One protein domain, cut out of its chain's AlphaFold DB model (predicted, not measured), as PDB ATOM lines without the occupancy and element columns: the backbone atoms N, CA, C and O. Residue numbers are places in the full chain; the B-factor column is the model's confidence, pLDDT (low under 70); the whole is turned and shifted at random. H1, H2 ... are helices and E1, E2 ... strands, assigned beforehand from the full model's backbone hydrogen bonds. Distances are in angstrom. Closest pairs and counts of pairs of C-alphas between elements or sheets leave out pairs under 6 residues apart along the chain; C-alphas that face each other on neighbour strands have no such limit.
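AT A GLANCE: This is residues 447 to 456 and 473 to 631 of the 719 residues of the protein "Peptidoglycan-binding protein" of Pseudoruegeria sp. M32A2M (UniProt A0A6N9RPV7). A large, strongly twisted sheet of long strands, E5 to E8 with short E1 at one edge, is partly face to face with a smaller sheet, E2 to E4, the two meeting where E4 comes near E5. H1 and H2 lie beyond the small sheet at one end of the longest axis; H4 lies at the other end, on the same face of the large sheet as H3. Look for 169 printed residues with four named helices and eight named strands, ordered E1 H1 H2 E2 E3 E4 H3 H4 E5 E6 E7 E8, class mixed. The sheets run E1 - E5 - E6 - E7 - E8 and E2 - E3 - E4, both antiparallel. The whole is compact, with a radius of gyration of the C-alphas of 17.4 A and spans of 54 by 39 by 26 A.

HOW THE PARTS SIT: Start at edge strand E1, residues 448 to 450, antiparallel to E5, residues 571 to 585; N 449 and O 582 are 3.1 A apart, within hydrogen-bond range. H1, residues 477 to 482, touches H2, residues 487 to 499, at a steep tilt of 50 degrees, opposite ways; their closest C-alphas, of Ala 477 and Arg 491, are 4.7 A apart. E2, residues 505 to 511, E3, residues 515 to 521, and E4, residues 530 to 536, form a meander, each the antiparallel neighbour of the one before; N 505 and O 521 are 2.8 A apart, N 518 and O 533 2.9 A. H2 only grazes this sheet, with residues 489 to 497. H3, residues 546 to 551, is on the large sheet at a height of 6.3 A, over none of its strands. E5, E6, residues 588 to 598, E7, residues 606 to 617, and E8, residues 620 to 630, form a second meander; N 583 and O 590 are 3.0 A apart, N 593 and O 612 2.9 A, N 613 and O 624 2.8 A. H4, residues 558 to 566, has a height of 8.9 A over this sheet. The two sheets make a sandwich, face to face, their best planes 18 degrees apart; the closest C-alphas of E4 and E5, of Gln 532 and Arg 578, are 6.3 A apart. Every O i to N i+4 pair is within hydrogen-bond range in H1, H3 and H4; in H2, 8 of 9 are.

IN THESE COORDINATES: Find C-alpha 448 at (-40.951, -40.723, 5.969), where E1 begins. H2 measures 18.6 A from first to last C-alpha. E5, 30.3 A, bends by 77 degrees at residue 576; E6 is 31.0 A and E7 30.9 A. E8, 29.3 A, ends at C-alpha 630, (-51.982, -49.596, 29.532).

THE WHOLE: The farthest C-alphas, of Ser 482 and Arg 565, are 54.2 A apart. Residues 457 to 472 are not printed, and C-alphas 456 and 473 are 27.1 A apart across this cut. Of the links printed whole, none is long. Mean pLDDT of the printed part is 72.2; 58 residues are under 70, among them 447 to 456 and 543 to 556.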
ATOM      1  N   GLY A 447     -40.573 -38.998   2.167       47.56
ATOM      2  CA  GLY A 447     -39.457 -38.670   3.070       47.56
ATOM      3  C   GLY A 447     -39.557 -39.317   4.460       47.56
ATOM      4  O   GLY A 447     -38.619 -39.200   5.250       47.56
ATOM      5  N   ASP A 448     -40.663 -40.009   4.727       46.53
ATOM      6  CA  ASP A 448     -40.951 -40.723   5.969       46.53
ATOM      7  C   ASP A 448     -40.556 -42.215   5.862       46.53
ATOM      8  O   ASP A 448     -40.709 -42.829   4.803       46.53
ATOM      9  N   TYR A 449     -40.035 -42.813   6.946       48.22
ATOM     10  CA  TYR A 449     -39.442 -44.161   6.931       48.22
ATOM     11  C   TYR A 449     -39.943 -45.036   8.093       48.22
ATOM     12  O   TYR A 449     -39.671 -44.767   9.266       48.22
ATOM     13  N   LEU A 450     -40.630 -46.134   7.766       39.06
ATOM     14  CA  LEU A 450     -41.065 -47.153   8.731       39.06
ATOM     15  C   LEU A 450     -39.881 -48.021   9.187       39.06
ATOM     16  O   LEU A 450     -39.183 -48.597   8.353       39.06
ATOM     17  N   VAL A 451     -39.691 -48.173  10.503       45.31
ATOM     18  CA  VAL A 451     -38.698 -49.101  11.066       45.31
ATOM     19  C   VAL A 451     -39.394 -50.416  11.408       45.31
ATOM     20  O   VAL A 451     -39.829 -50.648  12.534       45.31
ATOM     21  N   ASN A 452     -39.509 -51.298  10.413       36.69
ATOM     22  CA  ASN A 452     -39.920 -52.673  10.680       36.69
ATOM     23  C   ASN A 452     -38.795 -53.393  11.449       36.69
ATOM     24  O   ASN A 452     -37.724 -53.620  10.892       36.69
ATOM     25  N   SER A 453     -39.048 -53.745  12.713       37.81
ATOM     26  CA  SER A 453     -38.132 -54.528  13.564       37.81
ATOM     27  C   SER A 453     -38.523 -56.014  13.666       37.81
ATOM     28  O   SER A 453     -37.978 -56.749  14.488       37.81
ATOM     29  N   GLY A 454     -39.446 -56.475  12.816       32.34
ATOM     30  CA  GLY A 454     -39.933 -57.852  12.724       32.34
ATOM     31  C   GLY A 454     -38.976 -58.837  12.043       32.34
ATOM     32  O   GLY A 454     -39.417 -59.649  11.232       32.34
ATOM     33  N   MET A 455     -37.679 -58.812  12.368       30.19
ATOM     34  CA  MET A 455     -36.760 -59.914  12.042       30.19
ATOM     35  C   MET A 455     -36.813 -61.001  13.127       30.19
ATOM     36  O   MET A 455     -35.836 -61.287  13.806       30.19
ATOM     37  N   THR A 456     -37.994 -61.605  13.290       32.62
ATOM     38  CA  THR A 456     -38.214 -62.807  14.119       32.62
ATOM     39  C   THR A 456     -38.318 -64.090  13.286       32.62
ATOM     40  O   THR A 456     -38.424 -65.183  13.842       32.62
ATOM     41  N   ALA A 473     -11.795 -62.173  17.509       45.09
ATOM     42  CA  ALA A 473     -11.317 -61.042  16.726       45.09
ATOM     43  C   ALA A 473     -12.102 -59.768  17.107       45.09
ATOM     44  O   ALA A 473     -13.332 -59.817  17.199       45.09
ATOM     45  N   PRO A 474     -11.438 -58.619  17.327       53.56
ATOM     46  CA  PRO A 474     -12.139 -57.358  17.543       53.56
ATOM     47  C   PRO A 474     -12.895 -56.927  16.277       53.56
ATOM     48  O   PRO A 474     -12.501 -57.269  15.161       53.56
ATOM     49  N   PHE A 475     -13.941 -56.110  16.438       63.28
ATOM     50  CA  PHE A 475     -14.677 -55.480  15.333       63.28
ATOM     51  C   PHE A 475     -13.772 -54.487  14.567       63.28
ATOM     52  O   PHE A 475     -13.794 -53.280  14.809       63.28
ATOM     53  N   THR A 476     -12.922 -54.984  13.661       73.69
ATOM     54  CA  THR A 476     -12.029 -54.141  12.848       73.69
ATOM     55  C   THR A 476     -12.728 -53.580  11.614       73.69
ATOM     56  O   THR A 476     -13.747 -54.087  11.136       73.69
ATOM     57  N   ALA A 477     -12.141 -52.523  11.053       73.50
ATOM     58  CA  ALA A 477     -12.607 -51.973   9.790       73.50
ATOM     59  C   ALA A 477     -12.371 -52.944   8.624       73.50
ATOM     60  O   ALA A 477     -13.195 -52.990   7.717       73.50
ATOM     61  N   GLU A 478     -11.297 -53.746   8.650       75.44
ATOM     62  CA  GLU A 478     -11.058 -54.760   7.616       75.44
ATOM     63  C   GLU A 478     -12.076 -55.906   7.680       75.44
ATOM     64  O   GLU A 478     -12.535 -56.354   6.630       75.44
ATOM     65  N   CYS A 479     -12.492 -56.326   8.884       74.62
ATOM     66  CA  CYS A 479     -13.607 -57.259   9.077       74.62
ATOM     67  C   CYS A 479     -14.854 -56.752   8.340       74.62
ATOM     68  O   CYS A 479     -15.336 -57.406   7.417       74.62
ATOM     69  N   LEU A 480     -15.334 -55.553   8.679       69.69
ATOM     70  CA  LEU A 480     -16.561 -54.999   8.106       69.69
ATOM     71  C   LEU A 480     -16.435 -54.733   6.597       69.69
ATOM     72  O   LEU A 480     -17.350 -55.052   5.841       69.69
ATOM     73  N   ALA A 481     -15.289 -54.228   6.131       75.12
ATOM     74  CA  ALA A 481     -15.040 -54.032   4.702       75.12
ATOM     75  C   ALA A 481     -15.044 -55.359   3.917       75.12
ATOM     76  O   ALA A 481     -15.546 -55.406   2.795       75.12
ATOM     77  N   SER A 482     -14.560 -56.459   4.513       71.19
ATOM     78  CA  SER A 482     -14.621 -57.794   3.894       71.19
ATOM     79  C   SER A 482     -16.049 -58.331   3.728       71.19
ATOM     80  O   SER A 482     -16.285 -59.152   2.846       71.19
ATOM     81  N   GLN A 483     -17.007 -57.810   4.505       63.50
ATOM     82  CA  GLN A 483     -18.442 -58.106   4.392       63.50
ATOM     83  C   GLN A 483     -19.186 -57.139   3.451       63.50
ATOM     84  O   GLN A 483     -20.414 -57.083   3.453       63.50
ATOM     85  N   GLY A 484     -18.462 -56.350   2.648       66.25
ATOM     86  CA  GLY A 484     -19.042 -55.463   1.636       66.25
ATOM     87  C   GLY A 484     -19.470 -54.078   2.135       66.25
ATOM     88  O   GLY A 484     -20.023 -53.305   1.352       66.25
ATOM     89  N   PHE A 485     -19.197 -53.717   3.395       60.78
ATOM     90  CA  PHE A 485     -19.399 -52.340   3.858       60.78
ATOM     91  C   PHE A 485     -18.377 -51.395   3.190       60.78
ATOM     92  O   PHE A 485     -17.194 -51.738   3.120       60.78
ATOM     93  N   PRO A 486     -18.774 -50.181   2.753       72.88
ATOM     94  CA  PRO A 486     -17.832 -49.168   2.274       72.88
ATOM     95  C   PRO A 486     -16.729 -48.874   3.301       72.88
ATOM     96  O   PRO A 486     -16.978 -48.862   4.502       72.88
ATOM     97  N   GLU A 487     -15.500 -48.625   2.849       73.75
ATOM     98  CA  GLU A 487     -14.311 -48.567   3.719       73.75
ATOM     99  C   GLU A 487     -14.371 -47.440   4.781       73.75
ATOM    100  O   GLU A 487     -13.777 -47.535   5.856       73.75
ATOM    101  N   ASP A 488     -15.083 -46.344   4.514       69.88
ATOM    102  CA  ASP A 488     -15.338 -45.262   5.473       69.88
ATOM    103  C   ASP A 488     -16.439 -45.625   6.489       69.88
ATOM    104  O   ASP A 488     -16.289 -45.342   7.679       69.88
ATOM    105  N   VAL A 489     -17.495 -46.308   6.036       63.69
ATOM    106  CA  VAL A 489     -18.593 -46.848   6.853       63.69
ATOM    107  C   VAL A 489     -18.074 -47.952   7.782       63.69
ATOM    108  O   VAL A 489     -18.304 -47.905   8.991       63.69
ATOM    109  N   ALA A 490     -17.267 -48.877   7.264       70.69
ATOM    110  CA  ALA A 490     -16.565 -49.905   8.025       70.69
ATOM    111  C   ALA A 490     -15.629 -49.290   9.084       70.69
ATOM    112  O   ALA A 490     -15.674 -49.671  10.254       70.69
ATOM    113  N   ARG A 491     -14.853 -48.251   8.725       75.94
ATOM    114  CA  ARG A 491     -14.051 -47.455   9.679       75.94
ATOM    115  C   ARG A 491     -14.881 -46.594  10.636       75.94
ATOM    116  O   ARG A 491     -14.301 -46.034  11.572       75.94
ATOM    117  N   ARG A 492     -16.189 -46.439  10.427       67.50
ATOM    118  CA  ARG A 492     -17.109 -45.822  11.394       67.50
ATOM    119  C   ARG A 492     -17.579 -46.885  12.382       67.50
ATOM    120  O   ARG A 492     -17.284 -46.756  13.564       67.50
ATOM    121  N   TYR A 493     -18.183 -47.972  11.903       64.50
ATOM    122  CA  TYR A 493     -18.744 -49.034  12.751       64.50
ATOM    123  C   TYR A 493     -17.699 -49.809  13.561       64.50
ATOM    124  O   TYR A 493     -17.964 -50.111  14.719       64.50
ATOM    125  N   ALA A 494     -16.479 -50.004  13.050       70.50
ATOM    126  CA  ALA A 494     -15.369 -50.539  13.846       70.50
ATOM    127  C   ALA A 494     -15.055 -49.675  15.084       70.50
ATOM    128  O   ALA A 494     -14.814 -50.189  16.173       70.50
ATOM    129  N   ARG A 495     -15.126 -48.342  14.942       70.75
ATOM    130  CA  ARG A 495     -14.974 -47.415  16.073       70.75
ATOM    131  C   ARG A 495     -16.198 -47.396  16.987       70.75
ATOM    132  O   ARG A 495     -16.020 -47.172  18.175       70.75
ATOM    133  N   LEU A 496     -17.403 -47.671  16.485       63.50
ATOM    134  CA  LEU A 496     -18.585 -47.822  17.345       63.50
ATOM    135  C   LEU A 496     -18.488 -49.099  18.196       63.50
ATOM    136  O   LEU A 496     -18.705 -49.035  19.399       63.50
ATOM    137  N   GLY A 497     -18.054 -50.222  17.613       62.38
ATOM    138  CA  GLY A 497     -17.768 -51.453  18.362       62.38
ATOM    139  C   GLY A 497     -16.695 -51.262  19.441       62.38
ATOM    140  O   GLY A 497     -16.834 -51.776  20.544       62.38
ATOM    141  N   GLN A 498     -15.669 -50.447  19.171       65.44
ATOM    142  CA  GLN A 498     -14.658 -50.057  20.168       65.44
ATOM    143  C   GLN A 498     -15.188 -49.135  21.284       65.44
ATOM    144  O   GLN A 498     -14.561 -49.061  22.335       65.44
ATOM    145  N   ILE A 499     -16.305 -48.427  21.073       60.19
ATOM    146  CA  ILE A 499     -16.908 -47.512  22.061       60.19
ATOM    147  C   ILE A 499     -17.848 -48.246  23.031       60.19
ATOM    148  O   ILE A 499     -18.033 -47.778  24.149       60.19
ATOM    149  N   MET A 500     -18.435 -49.383  22.642       56.56
ATOM    150  CA  MET A 500     -19.469 -50.065  23.445       56.56
ATOM    151  C   MET A 500     -18.931 -51.073  24.484       56.56
ATOM    152  O   MET A 500     -19.731 -51.757  25.112       56.56
ATOM    153  N   GLU A 501     -17.603 -51.173  24.658       54.22
ATOM    154  CA  GLU A 501     -16.856 -51.926  25.700       54.22
ATOM    155  C   GLU A 501     -17.233 -53.408  25.968       54.22
ATOM    156  O   GLU A 501     -16.699 -54.034  26.887       54.22
ATOM    157  N   HIS A 502     -18.128 -54.009  25.185       58.38
ATOM    158  CA  HIS A 502     -18.726 -55.319  25.450       58.38
ATOM    159  C   HIS A 502     -18.757 -56.213  24.203       58.38
ATOM    160  O   HIS A 502     -18.620 -55.743  23.074       58.38
ATOM    161  N   ASP A 503     -18.989 -57.515  24.405       64.81
ATOM    162  CA  ASP A 503     -19.369 -58.416  23.315       64.81
ATOM    163  C   ASP A 503     -20.745 -57.975  22.780       64.81
ATOM    164  O   ASP A 503     -21.766 -58.200  23.433       64.81
ATOM    165  N   VAL A 504     -20.772 -57.329  21.611       66.31
ATOM    166  CA  VAL A 504     -21.995 -56.855  20.942       66.31
ATOM    167  C   VAL A 504     -22.003 -57.337  19.495       66.31
ATOM    168  O   VAL A 504     -21.020 -57.184  18.771       66.31
ATOM    169  N   ILE A 505     -23.124 -57.907  19.065       70.25
ATOM    170  CA  ILE A 505     -23.343 -58.413  17.712       70.25
ATOM    171  C   ILE A 505     -24.244 -57.416  16.983       70.25
ATOM    172  O   ILE A 505     -25.399 -57.238  17.350       70.25
ATOM    173  N   ILE A 506     -23.735 -56.740  15.954       73.19
ATOM    174  CA  ILE A 506     -24.541 -55.792  15.172       73.19
ATOM    175  C   ILE A 506     -25.574 -56.571  14.341       73.19
ATOM    176  O   ILE A 506     -25.194 -57.346  13.466       73.19
ATOM    177  N   GLU A 507     -26.864 -56.353  14.613       72.44
ATOM    178  CA  GLU A 507     -27.988 -56.950  13.870       72.44
ATOM    179  C   GLU A 507     -28.209 -56.213  12.538       72.44
ATOM    180  O   GLU A 507     -28.493 -56.828  11.511       72.44
ATOM    181  N   GLY A 508     -28.034 -54.887  12.531       76.25
ATOM    182  CA  GLY A 508     -28.196 -54.062  11.337       76.25
ATOM    183  C   GLY A 508     -27.866 -52.591  11.576       76.25
ATOM    184  O   GLY A 508     -27.796 -52.124  12.711       76.25
ATOM    185  N   VAL A 509     -27.659 -51.829  10.496       76.62
ATOM    186  CA  VAL A 509     -27.474 -50.371  10.588       76.62
ATOM    187  C   VAL A 509     -28.215 -49.643   9.474       76.62
ATOM    188  O   VAL A 509     -28.095 -49.990   8.300       76.62
ATOM    189  N   ARG A 510     -28.951 -48.595   9.844       78.44
ATOM    190  CA  ARG A 510     -29.657 -47.681   8.940       78.44
ATOM    191  C   ARG A 510     -28.924 -46.341   8.913       78.44
ATOM    192  O   ARG A 510     -28.901 -45.640   9.924       78.44
ATOM    193  N   ASP A 511     -28.334 -45.984   7.773       79.94
ATOM    194  CA  ASP A 511     -27.727 -44.660   7.585       79.94
ATOM    195  C   ASP A 511     -28.768 -43.644   7.099       79.94
ATOM    196  O   ASP A 511     -29.418 -43.827   6.070       79.94
ATOM    197  N   LEU A 512     -28.922 -42.573   7.871       74.31
ATOM    198  CA  LEU A 512     -29.846 -41.458   7.672       74.31
ATOM    199  C   LEU A 512     -29.058 -40.163   7.360       74.31
ATOM    200  O   LEU A 512     -29.507 -39.042   7.629       74.31
ATOM    201  N   GLY A 513     -27.837 -40.306   6.834       81.94
ATOM    202  CA  GLY A 513     -26.943 -39.234   6.410       81.94
ATOM    203  C   GLY A 513     -26.116 -38.678   7.569       81.94
ATOM    204  O   GLY A 513     -25.026 -39.162   7.870       81.94
ATOM    205  N   ARG A 514     -26.618 -37.628   8.234       80.38
ATOM    206  CA  ARG A 514     -25.955 -37.094   9.444       80.38
ATOM    207  C   ARG A 514     -26.199 -37.965  10.677       80.38
ATOM    208  O   ARG A 514     -25.466 -37.829  11.650       80.38
ATOM    209  N   TYR A 515     -27.188 -38.853  10.628       82.31
ATOM    210  CA  TYR A 515     -27.560 -39.737  11.728       82.31
ATOM    211  C   TYR A 515     -27.445 -41.197  11.287       82.31
ATOM    212  O   TYR A 515     -27.727 -41.499  10.133       82.31
ATOM    213  N   GLN A 516     -27.072 -42.105  12.185       83.50
ATOM    214  CA  GLN A 516     -27.170 -43.553  11.967       83.50
ATOM    215  C   GLN A 516     -28.008 -44.172  13.095       83.50
ATOM    216  O   GLN A 516     -27.886 -43.743  14.241       83.50
ATOM    217  N   VAL A 517     -28.829 -45.179  12.789       82.31
ATOM    218  CA  VAL A 517     -29.499 -46.026  13.795       82.31
ATOM    219  C   VAL A 517     -28.928 -47.435  13.700       82.31
ATOM    220  O   VAL A 517     -28.939 -48.028  12.623       82.31
ATOM    221  N   LEU A 518     -28.432 -47.945  14.821       81.06
ATOM    222  CA  LEU A 518     -27.766 -49.234  14.970       81.06
ATOM    223  C   LEU A 518     -28.658 -50.187  15.768       81.06
ATOM    224  O   LEU A 518     -28.955 -49.893  16.923       81.06
ATOM    225  N   ASP A 519     -29.047 -51.309  15.166       79.44
ATOM    226  CA  ASP A 519     -29.642 -52.448  15.870       79.44
ATOM    227  C   ASP A 519     -28.504 -53.363  16.350       79.44
ATOM    228  O   ASP A 519     -27.605 -53.710  15.572       79.44
ATOM    229  N   ALA A 520     -28.497 -53.716  17.635       75.44
ATOM    230  CA  ALA A 520     -27.357 -54.360  18.282       75.44
ATOM    231  C   ALA A 520     -27.802 -55.394  19.323       75.44
ATOM    232  O   ALA A 520     -28.491 -55.055  20.275       75.44
ATOM    233  N   PHE A 521     -27.362 -56.642  19.180       73.38
ATOM    234  CA  PHE A 521     -27.651 -57.753  20.082       73.38
ATOM    235  C   PHE A 521     -26.526 -57.955  21.107       73.38
ATOM    236  O   PHE A 521     -25.372 -58.199  20.754       73.38
ATOM    237  N   HIS A 522     -26.870 -57.898  22.389       70.94
ATOM    238  CA  HIS A 522     -25.968 -58.049  23.526       70.94
ATOM    239  C   HIS A 522     -26.137 -59.460  24.126       70.94
ATOM    240  O   HIS A 522     -26.997 -59.647  24.989       70.94
ATOM    241  N   PRO A 523     -25.359 -60.479  23.698       55.81
ATOM    242  CA  PRO A 523     -25.514 -61.865  24.162       55.81
ATOM    243  C   PRO A 523     -25.338 -62.031  25.677       55.81
ATOM    244  O   PRO A 523     -25.956 -62.908  26.272       55.81
ATOM    245  N   ASN A 524     -24.526 -61.173  26.301       58.44
ATOM    246  CA  ASN A 524     -24.196 -61.241  27.725       58.44
ATOM    247  C   ASN A 524     -25.148 -60.412  28.615       58.44
ATOM    248  O   ASN A 524     -24.936 -60.346  29.825       58.44
ATOM    249  N   TRP A 525     -26.147 -59.721  28.049       58.34
ATOM    250  CA  TRP A 525     -27.072 -58.871  28.808       58.34
ATOM    251  C   TRP A 525     -28.372 -59.613  29.119       58.34
ATOM    252  O   TRP A 525     -29.061 -60.106  28.229       58.34
ATOM    253  N   ALA A 526     -28.747 -59.652  30.397       44.78
ATOM    254  CA  ALA A 526     -29.964 -60.323  30.827       44.78
ATOM    255  C   ALA A 526     -31.223 -59.521  30.428       44.78
ATOM    256  O   ALA A 526     -31.491 -58.443  30.958       44.78
ATOM    257  N   ASN A 527     -32.058 -60.116  29.569       48.50
ATOM    258  CA  ASN A 527     -33.452 -59.729  29.284       48.50
ATOM    259  C   ASN A 527     -33.700 -58.492  28.385       48.50
ATOM    260  O   ASN A 527     -34.816 -57.960  28.403       48.50
ATOM    261  N   SER A 528     -32.728 -58.030  27.588       54.66
ATOM    262  CA  SER A 528     -32.973 -57.066  26.488       54.66
ATOM    263  C   SER A 528     -31.833 -57.037  25.461       54.66
ATOM    264  O   SER A 528     -31.222 -56.001  25.213       54.66
ATOM    265  N   ASN A 529     -31.532 -58.200  24.882       59.62
ATOM    266  CA  ASN A 529     -30.359 -58.390  24.033       59.62
ATOM    267  C   ASN A 529     -30.343 -57.405  22.847       59.62
ATOM    268  O   ASN A 529     -29.360 -56.692  22.698       59.62
ATOM    269  N   SER A 530     -31.415 -57.320  22.050       68.69
ATOM    270  CA  SER A 530     -31.536 -56.353  20.944       68.69
ATOM    271  C   SER A 530     -31.824 -54.928  21.457       68.69
ATOM    272  O   SER A 530     -32.965 -54.595  21.794       68.69
ATOM    273  N   GLN A 531     -30.778 -54.107  21.499       74.38
ATOM    274  CA  GLN A 531     -30.735 -52.667  21.777       74.38
ATOM    275  C   GLN A 531     -30.833 -51.842  20.477       74.38
ATOM    276  O   GLN A 531     -30.538 -52.341  19.388       74.38
ATOM    277  N   GLN A 532     -31.177 -50.552  20.588       80.00
ATOM    278  CA  GLN A 532     -31.079 -49.596  19.479       80.00
ATOM    279  C   GLN A 532     -30.312 -48.329  19.867       80.00
ATOM    280  O   GLN A 532     -30.744 -47.563  20.726       80.00
ATOM    281  N   TYR A 533     -29.210 -48.065  19.166       80.81
ATOM    282  CA  TYR A 533     -28.350 -46.907  19.407       80.81
ATOM    283  C   TYR A 533     -28.464 -45.876  18.283       80.81
ATOM    284  O   TYR A 533     -28.371 -46.205  17.097       80.81
ATOM    285  N   LEU A 534     -28.628 -44.604  18.653       80.94
ATOM    286  CA  LEU A 534     -28.585 -43.474  17.728       80.94
ATOM    287  C   LEU A 534     -27.175 -42.878  17.704       80.94
ATOM    288  O   LEU A 534     -26.577 -42.632  18.749       80.94
ATOM    289  N   PHE A 535     -26.679 -42.565  16.511       81.12
ATOM    290  CA  PHE A 535     -25.429 -41.842  16.312       81.12
ATOM    291  C   PHE A 535     -25.668 -40.563  15.513       81.12
ATOM    292  O   PHE A 535     -26.462 -40.552  14.575       81.12
ATOM    293  N   LEU A 536     -24.940 -39.501  15.853       83.81
ATOM    294  CA  LEU A 536     -24.844 -38.241  15.121       83.81
ATOM    295  C   LEU A 536     -23.397 -38.093  14.645       83.81
ATOM    296  O   LEU A 536     -22.471 -38.031  15.451       83.81
ATOM    297  N   GLU A 537     -23.196 -38.074  13.328       84.94
ATOM    298  CA  GLU A 537     -21.885 -37.930  12.672       84.94
ATOM    299  C   GLU A 537     -20.831 -38.941  13.177       84.94
ATOM    300  O   GLU A 537     -19.641 -38.644  13.277       84.94
ATOM    301  N   GLY A 538     -21.276 -40.165  13.497       78.44
ATOM    302  CA  GLY A 538     -20.433 -41.241  14.026       78.44
ATOM    303  C   GLY A 538     -20.084 -41.138  15.516       78.44
ATOM    304  O   GLY A 538     -19.172 -41.830  15.959       78.44
ATOM    305  N   ARG A 539     -20.781 -40.299  16.294       78.88
ATOM    306  CA  ARG A 539     -20.717 -40.261  17.768       78.88
ATOM    307  C   ARG A 539     -22.046 -40.725  18.362       78.88
ATOM    308  O   ARG A 539     -23.070 -40.365  17.782       78.88
ATOM    309  N   PRO A 540     -22.066 -41.497  19.463       77.94
ATOM    310  CA  PRO A 540     -23.320 -41.872  20.108       77.94
ATOM    311  C   PRO A 540     -24.082 -40.619  20.545       77.94
ATOM    312  O   PRO A 540     -23.483 -39.620  20.950       77.94
ATOM    313  N   VAL A 541     -25.404 -40.672  20.423       79.94
ATOM    314  CA  VAL A 541     -26.317 -39.696  21.010       79.94
ATOM    315  C   VAL A 541     -26.892 -40.336  22.259       79.94
ATOM    316  O   VAL A 541     -27.757 -41.206  22.161       79.94
ATOM    317  N   ASP A 542     -26.438 -39.882  23.422       75.06
ATOM    318  CA  ASP A 542     -27.108 -40.204  24.675       75.06
ATOM    319  C   ASP A 542     -28.537 -39.657  24.610       75.06
ATOM    320  O   ASP A 542     -28.759 -38.447  24.469       75.06
ATOM    321  N   PHE A 543     -29.521 -40.553  24.683       68.31
ATOM    322  CA  PHE A 543     -30.910 -40.159  24.860       68.31
ATOM    323  C   PHE A 543     -31.082 -39.646  26.289       68.31
ATOM    324  O   PHE A 543     -31.271 -40.420  27.223       68.31
ATOM    325  N   ASP A 544     -31.010 -38.324  26.444       63.03
ATOM    326  CA  ASP A 544     -31.335 -37.636  27.692       63.03
ATOM    327  C   ASP A 544     -32.830 -37.822  28.012       63.03
ATOM    328  O   ASP A 544     -33.709 -37.068  27.577       63.03
ATOM    329  N   PHE A 545     -33.118 -38.905  28.733       61.34
ATOM    330  CA  PHE A 545     -34.456 -39.291  29.153       61.34
ATOM    331  C   PHE A 545     -34.927 -38.569  30.424       61.34
ATOM    332  O   PHE A 545     -36.095 -38.732  30.784       61.34
ATOM    333  N   ASP A 546     -34.128 -37.677  31.030       57.62
ATOM    334  CA  ASP A 546     -34.601 -36.807  32.119       57.62
ATOM    335  C   ASP A 546     -35.845 -36.011  31.691       57.62
ATOM    336  O   ASP A 546     -36.712 -35.723  32.512       57.62
ATOM    337  N   GLY A 547     -35.969 -35.652  30.408       55.47
ATOM    338  CA  GLY A 547     -37.176 -35.013  29.870       55.47
ATOM    339  C   GLY A 547     -38.429 -35.897  29.957       55.47
ATOM    340  O   GLY A 547     -39.525 -35.392  30.198       55.47
ATOM    341  N   VAL A 548     -38.268 -37.217  29.835       57.22
ATOM    342  CA  VAL A 548     -39.349 -38.213  29.907       57.22
ATOM    343  C   VAL A 548     -39.655 -38.596  31.358       57.22
ATOM    344  O   VAL A 548     -40.830 -38.675  31.713       57.22
ATOM    345  N   ASP A 549     -38.648 -38.705  32.230       55.09
ATOM    346  CA  ASP A 549     -38.847 -38.872  33.681       55.09
ATOM    347  C   ASP A 549     -39.471 -37.620  34.328       55.09
ATOM    348  O   ASP A 549     -40.352 -37.709  35.184       55.09
ATOM    349  N   ARG A 550     -39.130 -36.417  33.851       53.94
ATOM    350  CA  ARG A 550     -39.865 -35.185  34.195       53.94
ATOM    351  C   ARG A 550     -41.255 -35.148  33.535       53.94
ATOM    352  O   ARG A 550     -42.161 -34.508  34.067       53.94
ATOM    353  N   GLY A 551     -41.476 -35.895  32.452       49.94
ATOM    354  CA  GLY A 551     -42.803 -36.201  31.901       49.94
ATOM    355  C   GLY A 551     -43.645 -37.110  32.812       49.94
ATOM    356  O   GLY A 551     -44.844 -36.872  32.967       49.94
ATOM    357  N   LEU A 552     -43.015 -38.068  33.508       50.97
ATOM    358  CA  LEU A 552     -43.600 -38.785  34.654       50.97
ATOM    359  C   LEU A 552     -43.784 -37.889  35.896       50.97
ATOM    360  O   LEU A 552     -44.381 -38.327  36.878       50.97
ATOM    361  N   ALA A 553     -43.337 -36.629  35.893       48.59
ATOM    362  CA  ALA A 553     -43.734 -35.677  36.928       48.59
ATOM    363  C   ALA A 553     -45.103 -35.057  36.599       48.59
ATOM    364  O   ALA A 553     -46.051 -35.252  37.367       48.59
ATOM    365  N   GLN A 554     -45.243 -34.329  35.479       54.12
ATOM    366  CA  GLN A 554     -46.508 -33.670  35.107       54.12
ATOM    367  C   GLN A 554     -46.702 -33.426  33.594       54.12
ATOM    368  O   GLN A 554     -45.730 -33.156  32.894       54.12
ATOM    369  N   PRO A 555     -47.963 -33.336  33.109       51.91
ATOM    370  CA  PRO A 555     -49.202 -33.810  33.719       51.91
ATOM    371  C   PRO A 555     -49.602 -35.164  33.113       51.91
ATOM    372  O   PRO A 555     -50.025 -35.243  31.961       51.91
ATOM    373  N   TRP A 556     -49.524 -36.229  33.914       62.28
ATOM    374  CA  TRP A 556     -50.006 -37.564  33.555       62.28
ATOM    375  C   TRP A 556     -51.416 -37.502  32.913       62.28
ATOM    376  O   TRP A 556     -52.366 -36.992  33.528       62.28
ATOM    377  N   ASN A 557     -51.595 -38.060  31.708       73.12
ATOM    378  CA  ASN A 557     -52.925 -38.211  31.096       73.12
ATOM    379  C   ASN A 557     -53.797 -39.202  31.908       73.12
ATOM    380  O   ASN A 557     -53.400 -39.668  32.983       73.12
ATOM    381  N   ALA A 558     -55.041 -39.453  31.493       81.56
ATOM    382  CA  ALA A 558     -55.948 -40.291  32.288       81.56
ATOM    383  C   ALA A 558     -55.441 -41.744  32.381       81.56
ATOM    384  O   ALA A 558     -55.571 -42.387  33.427       81.56
ATOM    385  N   GLU A 559     -54.790 -42.189  31.310       79.81
ATOM    386  CA  GLU A 559     -54.210 -43.500  31.049       79.81
ATOM    387  C   GLU A 559     -52.966 -43.711  31.914       79.81
ATOM    388  O   GLU A 559     -52.917 -44.644  32.709       79.81
ATOM    389  N   ALA A 560     -52.006 -42.787  31.878       80.06
ATOM    390  CA  ALA A 560     -50.821 -42.850  32.722       80.06
ATOM    391  C   ALA A 560     -51.200 -42.749  34.217       80.06
ATOM    392  O   ALA A 560     -50.672 -43.494  35.045       80.06
ATOM    393  N   ARG A 561     -52.189 -41.912  34.587       84.31
ATOM    394  CA  ARG A 561     -52.749 -41.911  35.959       84.31
ATOM    395  C   ARG A 561     -53.442 -43.224  36.319       84.31
ATOM    396  O   ARG A 561     -53.527 -43.534  37.504       84.31
ATOM    397  N   ARG A 562     -53.957 -43.985  35.348       83.12
ATOM    398  CA  ARG A 562     -54.472 -45.344  35.571       83.12
ATOM    399  C   ARG A 562     -53.313 -46.288  35.888       83.12
ATOM    400  O   ARG A 562     -53.362 -46.903  36.947       83.12
ATOM    401  N   ILE A 563     -52.240 -46.276  35.090       81.38
ATOM    402  CA  ILE A 563     -51.019 -47.064  35.353       81.38
ATOM    403  C   ILE A 563     -50.487 -46.790  36.763       81.38
ATOM    404  O   ILE A 563     -50.362 -47.722  37.546       81.38
ATOM    405  N   LYS A 564     -50.244 -45.530  37.146       82.56
ATOM    406  CA  LYS A 564     -49.634 -45.215  38.455       82.56
ATOM    407  C   LYS A 564     -50.547 -45.461  39.663       82.56
ATOM    408  O   LYS A 564     -50.048 -45.538  40.783       82.56
ATOM    409  N   ARG A 565     -51.865 -45.594  39.461       83.12
ATOM    410  CA  ARG A 565     -52.805 -46.045  40.506       83.12
ATOM    411  C   ARG A 565     -52.825 -47.565  40.642       83.12
ATOM    412  O   ARG A 565     -52.804 -48.045  41.767       83.12
ATOM    413  N   SER A 566     -52.862 -48.298  39.528       80.19
ATOM    414  CA  SER A 566     -52.829 -49.768  39.530       80.19
ATOM    415  C   SER A 566     -51.460 -50.315  39.949       80.19
ATOM    416  O   SER A 566     -51.382 -51.332  40.629       80.19
ATOM    417  N   TYR A 567     -50.388 -49.606  39.589       81.56
ATOM    418  CA  TYR A 567     -48.995 -50.008  39.770       81.56
ATOM    419  C   TYR A 567     -48.188 -48.847  40.385       81.56
ATOM    420  O   TYR A 567     -47.495 -48.109  39.677       81.56
ATOM    421  N   PRO A 568     -48.261 -48.627  41.715       81.75
ATOM    422  CA  PRO A 568     -47.631 -47.471  42.360       81.75
ATOM    423  C   PRO A 568     -46.109 -47.395  42.180       81.75
ATOM    424  O   PRO A 568     -45.557 -46.295  42.080       81.75
ATOM    425  N   LYS A 569     -45.419 -48.540  42.072       82.25
ATOM    426  CA  LYS A 569     -43.970 -48.584  41.810       82.25
ATOM    427  C   LYS A 569     -43.594 -48.421  40.331       82.25
ATOM    428  O   LYS A 569     -42.409 -48.287  40.055       82.25
ATOM    429  N   ALA A 570     -44.558 -48.345  39.407       83.12
ATOM    430  CA  ALA A 570     -44.276 -48.403  37.974       83.12
ATOM    431  C   ALA A 570     -43.280 -47.341  37.489       83.12
ATOM    432  O   ALA A 570     -43.365 -46.171  37.884       83.12
ATOM    433  N   LEU A 571     -42.372 -47.777  36.619       83.81
ATOM    434  CA  LEU A 571     -41.237 -47.027  36.086       83.81
ATOM    435  C   LEU A 571     -41.110 -47.274  34.580       83.81
ATOM    436  O   LEU A 571     -41.576 -48.301  34.082       83.81
ATOM    437  N   ILE A 572     -40.505 -46.336  33.853       80.81
ATOM    438  CA  ILE A 572     -40.203 -46.523  32.431       80.81
ATOM    439  C   ILE A 572     -38.885 -47.289  32.296       80.81
ATOM    440  O   ILE A 572     -37.898 -46.980  32.958       80.81
ATOM    441  N   ASP A 573     -38.882 -48.285  31.420       79.44
ATOM    442  CA  ASP A 573     -37.692 -49.007  30.995       79.44
ATOM    443  C   ASP A 573     -37.047 -48.285  29.809       79.44
ATOM    444  O   ASP A 573     -37.418 -48.476  28.647       79.44
ATOM    445  N   PHE A 574     -36.077 -47.429  30.120       71.06
ATOM    446  CA  PHE A 574     -35.269 -46.734  29.121       71.06
ATOM    447  C   PHE A 574     -34.307 -47.672  28.374       71.06
ATOM    448  O   PHE A 574     -33.922 -47.369  27.247       71.06
ATOM    449  N   GLY A 575     -33.963 -48.829  28.957       64.50
ATOM    450  CA  GLY A 575     -33.098 -49.835  28.337       64.50
ATOM    451  C   GLY A 575     -33.785 -50.643  27.234       64.50
ATOM    452  O   GLY A 575     -33.105 -51.221  26.392       64.50
ATOM    453  N   ARG A 576     -35.124 -50.669  27.193       65.19
ATOM    454  CA  ARG A 576     -35.919 -51.368  26.161       65.19
ATOM    455  C   ARG A 576     -36.551 -50.446  25.113       65.19
ATOM    456  O   ARG A 576     -37.487 -50.849  24.421       65.19
ATOM    457  N   GLY A 577     -36.053 -49.218  24.971       67.69
ATOM    458  CA  GLY A 577     -36.562 -48.273  23.978       67.69
ATOM    459  C   GLY A 577     -36.345 -48.734  22.532       67.69
ATOM    460  O   GLY A 577     -35.215 -48.986  22.123       67.69
ATOM    461  N   ARG A 578     -37.420 -48.801  21.732       75.81
ATOM    462  CA  ARG A 578     -37.353 -49.107  20.289       75.81
ATOM    463  C   ARG A 578     -37.860 -47.943  19.450       75.81
ATOM    464  O   ARG A 578     -39.019 -47.558  19.571       75.81
ATOM    465  N   ILE A 579     -37.025 -47.423  18.553       79.12
ATOM    466  CA  ILE A 579     -37.408 -46.501  17.478       79.12
ATOM    467  C   ILE A 579     -38.264 -47.278  16.470       79.12
ATOM    468  O   ILE A 579     -37.758 -48.022  15.634       79.12
ATOM    469  N   VAL A 580     -39.579 -47.087  16.556       79.00
ATOM    470  CA  VAL A 580     -40.586 -47.700  15.673       79.00
ATOM    471  C   VAL A 580     -40.638 -46.984  14.318       79.00
ATOM    472  O   VAL A 580     -41.010 -47.559  13.295       79.00
ATOM    473  N   TYR A 581     -40.295 -45.695  14.300       79.81
ATOM    474  CA  TYR A 581     -40.531 -44.829  13.152       79.81
ATOM    475  C   TYR A 581     -39.673 -43.554  13.207       79.81
ATOM    476  O   TYR A 581     -39.321 -43.085  14.289       79.81
ATOM    477  N   PHE A 582     -39.351 -42.958  12.055       83.75
ATOM    478  CA  PHE A 582     -38.781 -41.609  12.002       83.75
ATOM    479  C   PHE A 582     -39.129 -40.857  10.710       83.75
ATOM    480  O   PHE A 582     -39.441 -41.446   9.673       83.75
ATOM    481  N   ARG A 583     -38.996 -39.528  10.771       85.44
ATOM    482  CA  ARG A 583     -39.074 -38.623   9.613       85.44
ATOM    483  C   ARG A 583     -38.106 -37.452   9.718       85.44
ATOM    484  O   ARG A 583     -37.604 -37.166  10.801       85.44
ATOM    485  N   LEU A 584     -37.882 -36.734   8.616       81.38
ATOM    486  CA  LEU A 584     -37.049 -35.525   8.578       81.38
ATOM    487  C   LEU A 584     -37.908 -34.248   8.520       81.38
ATOM    488  O   LEU A 584     -38.306 -33.794   7.450       81.38
ATOM    489  N   GLU A 585     -38.135 -33.596   9.661       83.50
ATOM    490  CA  GLU A 585     -38.773 -32.276   9.692       83.50
ATOM    491  C   GLU A 585     -37.726 -31.171   9.482       83.50
ATOM    492  O   GLU A 585     -36.869 -30.925  10.328       83.50
ATOM    493  N   ARG A 586     -37.792 -30.473   8.338       84.88
ATOM    494  CA  ARG A 586     -36.874 -29.365   7.976       84.88
ATOM    495  C   ARG A 586     -35.379 -29.750   8.006       84.88
ATOM    496  O   ARG A 586     -34.527 -28.896   8.223       84.88
ATOM    497  N   GLY A 587     -35.066 -31.030   7.782       79.50
ATOM    498  CA  GLY A 587     -33.700 -31.570   7.825       79.50
ATOM    499  C   GLY A 587     -33.211 -32.008   9.213       79.50
ATOM    500  O   GLY A 587     -32.089 -32.497   9.322       79.50
ATOM    501  N   ALA A 588     -34.034 -31.879  10.258       80.56
ATOM    502  CA  ALA A 588     -33.799 -32.496  11.561       80.56
ATOM    503  C   ALA A 588     -34.662 -33.765  11.701       80.56
ATOM    504  O   ALA A 588     -35.851 -33.723  11.374       80.56
ATOM    505  N   PRO A 589     -34.115 -34.898  12.174       82.81
ATOM    506  CA  PRO A 589     -34.920 -36.078  12.425       82.81
ATOM    507  C   PRO A 589     -35.842 -35.867  13.625       82.81
ATOM    508  O   PRO A 589     -35.466 -35.303  14.659       82.81
ATOM    509  N   VAL A 590     -37.055 -36.373  13.454       89.25
ATOM    510  CA  VAL A 590     -38.045 -36.580  14.498       89.25
ATOM    511  C   VAL A 590     -38.240 -38.084  14.596       89.25
ATOM    512  O   VAL A 590     -38.748 -38.719  13.669       89.25
ATOM    513  N   LEU A 591     -37.739 -38.644  15.691       88.56
ATOM    514  CA  LEU A 591     -37.791 -40.064  16.003       88.56
ATOM    515  C   LEU A 591     -39.057 -40.345  16.807       88.56
ATOM    516  O   LEU A 591     -39.443 -39.545  17.657       88.56
ATOM    517  N   TYR A 592     -39.665 -41.498  16.575       88.38
ATOM    518  CA  TYR A 592     -40.809 -41.991  17.323       88.38
ATOM    519  C   TYR A 592     -40.453 -43.358  17.887       88.38
ATOM    520  O   TYR A 592     -40.185 -44.297  17.133       88.38
ATOM    521  N   HIS A 593     -40.420 -43.460  19.211       86.75
ATOM    522  CA  HIS A 593     -40.009 -44.674  19.901       86.75
ATOM    523  C   HIS A 593     -41.020 -45.095  20.968       86.75
ATOM    524  O   HIS A 593     -41.695 -44.257  21.569       86.75
ATOM    525  N   SER A 594     -41.138 -46.400  21.195       84.94
ATOM    526  CA  SER A 594     -41.882 -46.968  22.315       84.94
ATOM    527  C   SER A 594     -40.920 -47.292  23.454       84.94
ATOM    528  O   SER A 594     -39.875 -47.903  23.233       84.94
ATOM    529  N   LEU A 595     -41.281 -46.887  24.672       85.56
ATOM    530  CA  LEU A 595     -40.640 -47.334  25.909       85.56
ATOM    531  C   LEU A 595     -41.632 -48.212  26.676       85.56
ATOM    532  O   LEU A 595     -42.818 -47.878  26.785       85.56
ATOM    533  N   THR A 596     -41.162 -49.331  27.217       84.00
ATOM    534  CA  THR A 596     -41.983 -50.201  28.066       84.00
ATOM    535  C   THR A 596     -42.143 -49.572  29.447       84.00
ATOM    536  O   THR A 596     -41.195 -49.033  30.008       84.00
ATOM    537  N   ILE A 597     -43.341 -49.641  30.022       84.44
ATOM    538  CA  ILE A 597     -43.587 -49.270  31.416       84.44
ATOM    539  C   ILE A 597     -43.665 -50.567  32.214       84.44
ATOM    540  O   ILE A 597     -44.533 -51.403  31.962       84.44
ATOM    541  N   LEU A 598     -42.759 -50.736  33.168       83.94
ATOM    542  CA  LEU A 598     -42.689 -51.902  34.042       83.94
ATOM    543  C   LEU A 598     -43.458 -51.642  35.334       83.94
ATOM    544  O   LEU A 598     -43.531 -50.506  35.799       83.94
ATOM    545  N   ASN A 599     -43.947 -52.704  35.975       81.75
ATOM    546  CA  ASN A 599     -44.586 -52.652  37.298       81.75
ATOM    547  C   ASN A 599     -43.661 -52.034  38.387       81.75
ATOM    548  O   ASN A 599     -44.127 -51.495  39.390       81.75
ATOM    549  N   GLY A 600     -42.335 -52.054  38.182       72.94
ATOM    550  CA  GLY A 600     -41.338 -51.502  39.121       72.94
ATOM    551  C   GLY A 600     -41.107 -52.362  40.371       72.94
ATOM    552  O   GLY A 600     -40.541 -51.917  41.368       72.94
ATOM    553  N   CYS A 601     -41.563 -53.609  40.307       77.44
ATOM    554  CA  CYS A 601     -41.371 -54.679  41.281       77.44
ATOM    555  C   CYS A 601     -40.503 -55.772  40.634       77.44
ATOM    556  O   CYS A 601     -40.458 -55.848  39.404       77.44
ATOM    557  N   ARG A 602     -39.850 -56.656  41.409       63.34
ATOM    558  CA  ARG A 602     -38.920 -57.674  40.853       63.34
ATOM    559  C   ARG A 602     -39.539 -58.649  39.837       63.34
ATOM    560  O   ARG A 602     -38.798 -59.302  39.111       63.34
ATOM    561  N   ALA A 603     -40.868 -58.707  39.733       59.44
ATOM    562  CA  ALA A 603     -41.577 -59.407  38.660       59.44
ATOM    563  C   ALA A 603     -41.286 -58.855  37.248       59.44
ATOM    564  O   ALA A 603     -41.426 -59.593  36.282       59.44
ATOM    565  N   CYS A 604     -40.891 -57.581  37.122       69.25
ATOM    566  CA  CYS A 604     -40.544 -56.923  35.853       69.25
ATOM    567  C   CYS A 604     -41.625 -57.014  34.748       69.25
ATOM    568  O   CYS A 604     -41.326 -56.932  33.561       69.25
ATOM    569  N   GLU A 605     -42.889 -57.174  35.146       74.88
ATOM    570  CA  GLU A 605     -44.033 -57.306  34.243       74.88
ATOM    571  C   GLU A 605     -44.287 -55.989  33.478       74.88
ATOM    572  O   GLU A 605     -44.305 -54.920  34.109       74.88
ATOM    573  N   PRO A 606     -44.479 -56.027  32.145       79.75
ATOM    574  CA  PRO A 606     -44.820 -54.853  31.353       79.75
ATOM    575  C   PRO A 606     -46.298 -54.492  31.560       79.75
ATOM    576  O   PRO A 606     -47.199 -55.211  31.140       79.75
ATOM    577  N   VAL A 607     -46.550 -53.350  32.198       84.12
ATOM    578  CA  VAL A 607     -47.894 -52.853  32.566       84.12
ATOM    579  C   VAL A 607     -48.391 -51.724  31.658       84.12
ATOM    580  O   VAL A 607     -49.506 -51.218  31.803       84.12
ATOM    581  N   GLY A 608     -47.561 -51.295  30.713       86.88
ATOM    582  CA  GLY A 608     -47.897 -50.253  29.758       86.88
ATOM    583  C   GLY A 608     -46.803 -50.017  28.729       86.88
ATOM    584  O   GLY A 608     -45.712 -50.581  28.799       86.88
ATOM    585  N   ILE A 609     -47.108 -49.141  27.781       85.94
ATOM    586  CA  ILE A 609     -46.180 -48.617  26.781       85.94
ATOM    587  C   ILE A 609     -46.403 -47.107  26.713       85.94
ATOM    588  O   ILE A 609     -47.545 -46.649  26.639       85.94
ATOM    589  N   VAL A 610     -45.323 -46.328  26.713       87.19
ATOM    590  CA  VAL A 610     -45.366 -44.905  26.359       87.19
ATOM    591  C   VAL A 610     -44.722 -44.716  24.991       87.19
ATOM    592  O   VAL A 610     -43.583 -45.119  24.764       87.19
ATOM    593  N   SER A 611     -45.463 -44.107  24.070       87.69
ATOM    594  CA  SER A 611     -44.919 -43.653  22.791       87.69
ATOM    595  C   SER A 611     -44.376 -42.244  22.974       87.69
ATOM    596  O   SER A 611     -45.077 -41.361  23.477       87.69
ATOM    597  N   VAL A 612     -43.138 -42.027  22.548       86.75
ATOM    598  CA  VAL A 612     -42.378 -40.789  22.727       86.75
ATOM    599  C   VAL A 612     -41.930 -40.275  21.361       86.75
ATOM    600  O   VAL A 612     -41.517 -41.041  20.493       86.75
ATOM    601  N   GLU A 613     -42.022 -38.963  21.171       89.19
ATOM    602  CA  GLU A 613     -41.457 -38.245  20.031       89.19
ATOM    603  C   GLU A 613     -40.177 -37.530  20.483       89.19
ATOM    604  O   GLU A 613     -40.233 -36.697  21.388       89.19
ATOM    605  N   THR A 614     -39.043 -37.812  19.841       88.06
ATOM    606  CA  THR A 614     -37.762 -37.130  20.082       88.06
ATOM    607  C   THR A 614     -37.387 -36.268  18.886       88.06
ATOM    608  O   THR A 614     -37.195 -36.770  17.779       88.06
ATOM    609  N   ARG A 615     -37.234 -34.962  19.108       89.56
ATOM    610  CA  ARG A 615     -36.804 -33.985  18.100       89.56
ATOM    611  C   ARG A 615     -35.326 -33.669  18.277       89.56
ATOM    612  O   ARG A 615     -34.925 -33.217  19.344       89.56
ATOM    613  N   MET A 616     -34.513 -33.853  17.239       85.25
ATOM    614  CA  MET A 616     -33.089 -33.509  17.315       85.25
ATOM    615  C   MET A 616     -32.866 -32.009  17.079       85.25
ATOM    616  O   MET A 616     -32.725 -31.550  15.945       85.25
ATOM    617  N   THR A 617     -32.804 -31.233  18.163       82.88
ATOM    618  CA  THR A 617     -32.594 -29.779  18.134       82.88
ATOM    619  C   THR A 617     -31.128 -29.450  18.407       82.88
ATOM    620  O   THR A 617     -30.609 -29.719  19.488       82.88
ATOM    621  N   ASN A 618     -30.434 -28.857  17.429       84.00
ATOM    622  CA  ASN A 618     -29.003 -28.511  17.515       84.00
ATOM    623  C   ASN A 618     -28.096 -29.687  17.948       84.00
ATOM    624  O   ASN A 618     -27.109 -29.496  18.656       84.00
ATOM    625  N   GLY A 619     -28.443 -30.909  17.529       80.94
ATOM    626  CA  GLY A 619     -27.715 -32.136  17.869       80.94
ATOM    627  C   GLY A 619     -28.046 -32.739  19.238       80.94
ATOM    628  O   GLY A 619     -27.486 -33.778  19.569       80.94
ATOM    629  N   LYS A 620     -28.963 -32.142  20.012       82.38
ATOM    630  CA  LYS A 620     -29.489 -32.715  21.260       82.38
ATOM    631  C   LYS A 620     -30.887 -33.314  21.058       82.38
ATOM    632  O   LYS A 620     -31.668 -32.720  20.311       82.38
ATOM    633  N   PRO A 621     -31.226 -34.432  21.720       83.94
ATOM    634  CA  PRO A 621     -32.596 -34.926  21.765       83.94
ATOM    635  C   PRO A 621     -33.480 -34.023  22.640       83.94
ATOM    636  O   PRO A 621     -33.074 -33.589  23.714       83.94
ATOM    637  N   ASP A 622     -34.698 -33.761  22.174       85.75
ATOM    638  CA  ASP A 622     -35.801 -33.153  22.924       85.75
ATOM    639  C   ASP A 622     -36.986 -34.131  22.882       85.75
ATOM    640  O   ASP A 622     -37.624 -34.293  21.838       85.75
ATOM    641  N   SER A 623     -37.198 -34.868  23.976       84.38
ATOM    642  CA  SER A 623     -38.076 -36.047  24.042       84.38
ATOM    643  C   SER A 623     -39.375 -35.755  24.796       84.38
ATOM    644  O   SER A 623     -39.347 -35.392  25.971       84.38
ATOM    645  N   ARG A 624     -40.526 -35.980  24.149       84.00
ATOM    646  CA  ARG A 624     -41.866 -35.776  24.726       84.00
ATOM    647  C   ARG A 624     -42.749 -37.014  24.578       84.00
ATOM    648  O   ARG A 624     -42.877 -37.558  23.484       84.00
ATOM    649  N   ALA A 625     -43.415 -37.436  25.651       84.31
ATOM    650  CA  ALA A 625     -44.450 -38.467  25.566       84.31
ATOM    651  C   ALA A 625     -45.646 -37.960  24.734       84.31
ATOM    652  O   ALA A 625     -46.138 -36.853  24.961       84.31
ATOM    653  N   ILE A 626     -46.112 -38.766  23.776       85.50
ATOM    654  CA  ILE A 626     -47.216 -38.434  22.857       85.50
ATOM    655  C   ILE A 626     -48.437 -39.349  23.005       85.50
ATOM    656  O   ILE A 626     -49.549 -38.909  22.725       85.50
ATOM    657  N   ALA A 627     -48.260 -40.590  23.466       84.44
ATOM    658  CA  ALA A 627     -49.350 -41.523  23.749       84.44
ATOM    659  C   ALA A 627     -48.971 -42.468  24.896       84.44
ATOM    660  O   ALA A 627     -47.793 -42.741  25.112       84.44
ATOM    661  N   TRP A 628     -49.975 -42.967  25.614       85.75
ATOM    662  CA  TRP A 628     -49.809 -43.901  26.728       85.75
ATOM    663  C   TRP A 628     -50.839 -45.018  26.594       85.75
ATOM    664  O   TRP A 628     -52.040 -44.749  26.638       85.75
ATOM    665  N   SER A 629     -50.365 -46.251  26.476       83.12
ATOM    666  CA  SER A 629     -51.185 -47.460  26.471       83.12
ATOM    667  C   SER A 629     -50.973 -48.201  27.784       83.12
ATOM    668  O   SER A 629     -49.838 -48.395  28.216       83.12
ATOM    669  N   VAL A 630     -52.058 -48.630  28.425       81.81
ATOM    670  CA  VAL A 630     -51.982 -49.596  29.532       81.81
ATOM    671  C   VAL A 630     -52.014 -50.984  28.916       81.81
ATOM    672  O   VAL A 630     -52.842 -51.226  28.041       81.81
ATOM    673  N   LEU A 631     -51.143 -51.878  29.371       77.25
ATOM    674  CA  LEU A 631     -51.281 -53.298  29.078       77.25
ATOM    675  C   LEU A 631     -52.181 -53.871  30.173       77.25
ATOM    676  O   LEU A 631     -51.794 -53.924  31.341       77.25
TER     677      LEU A 631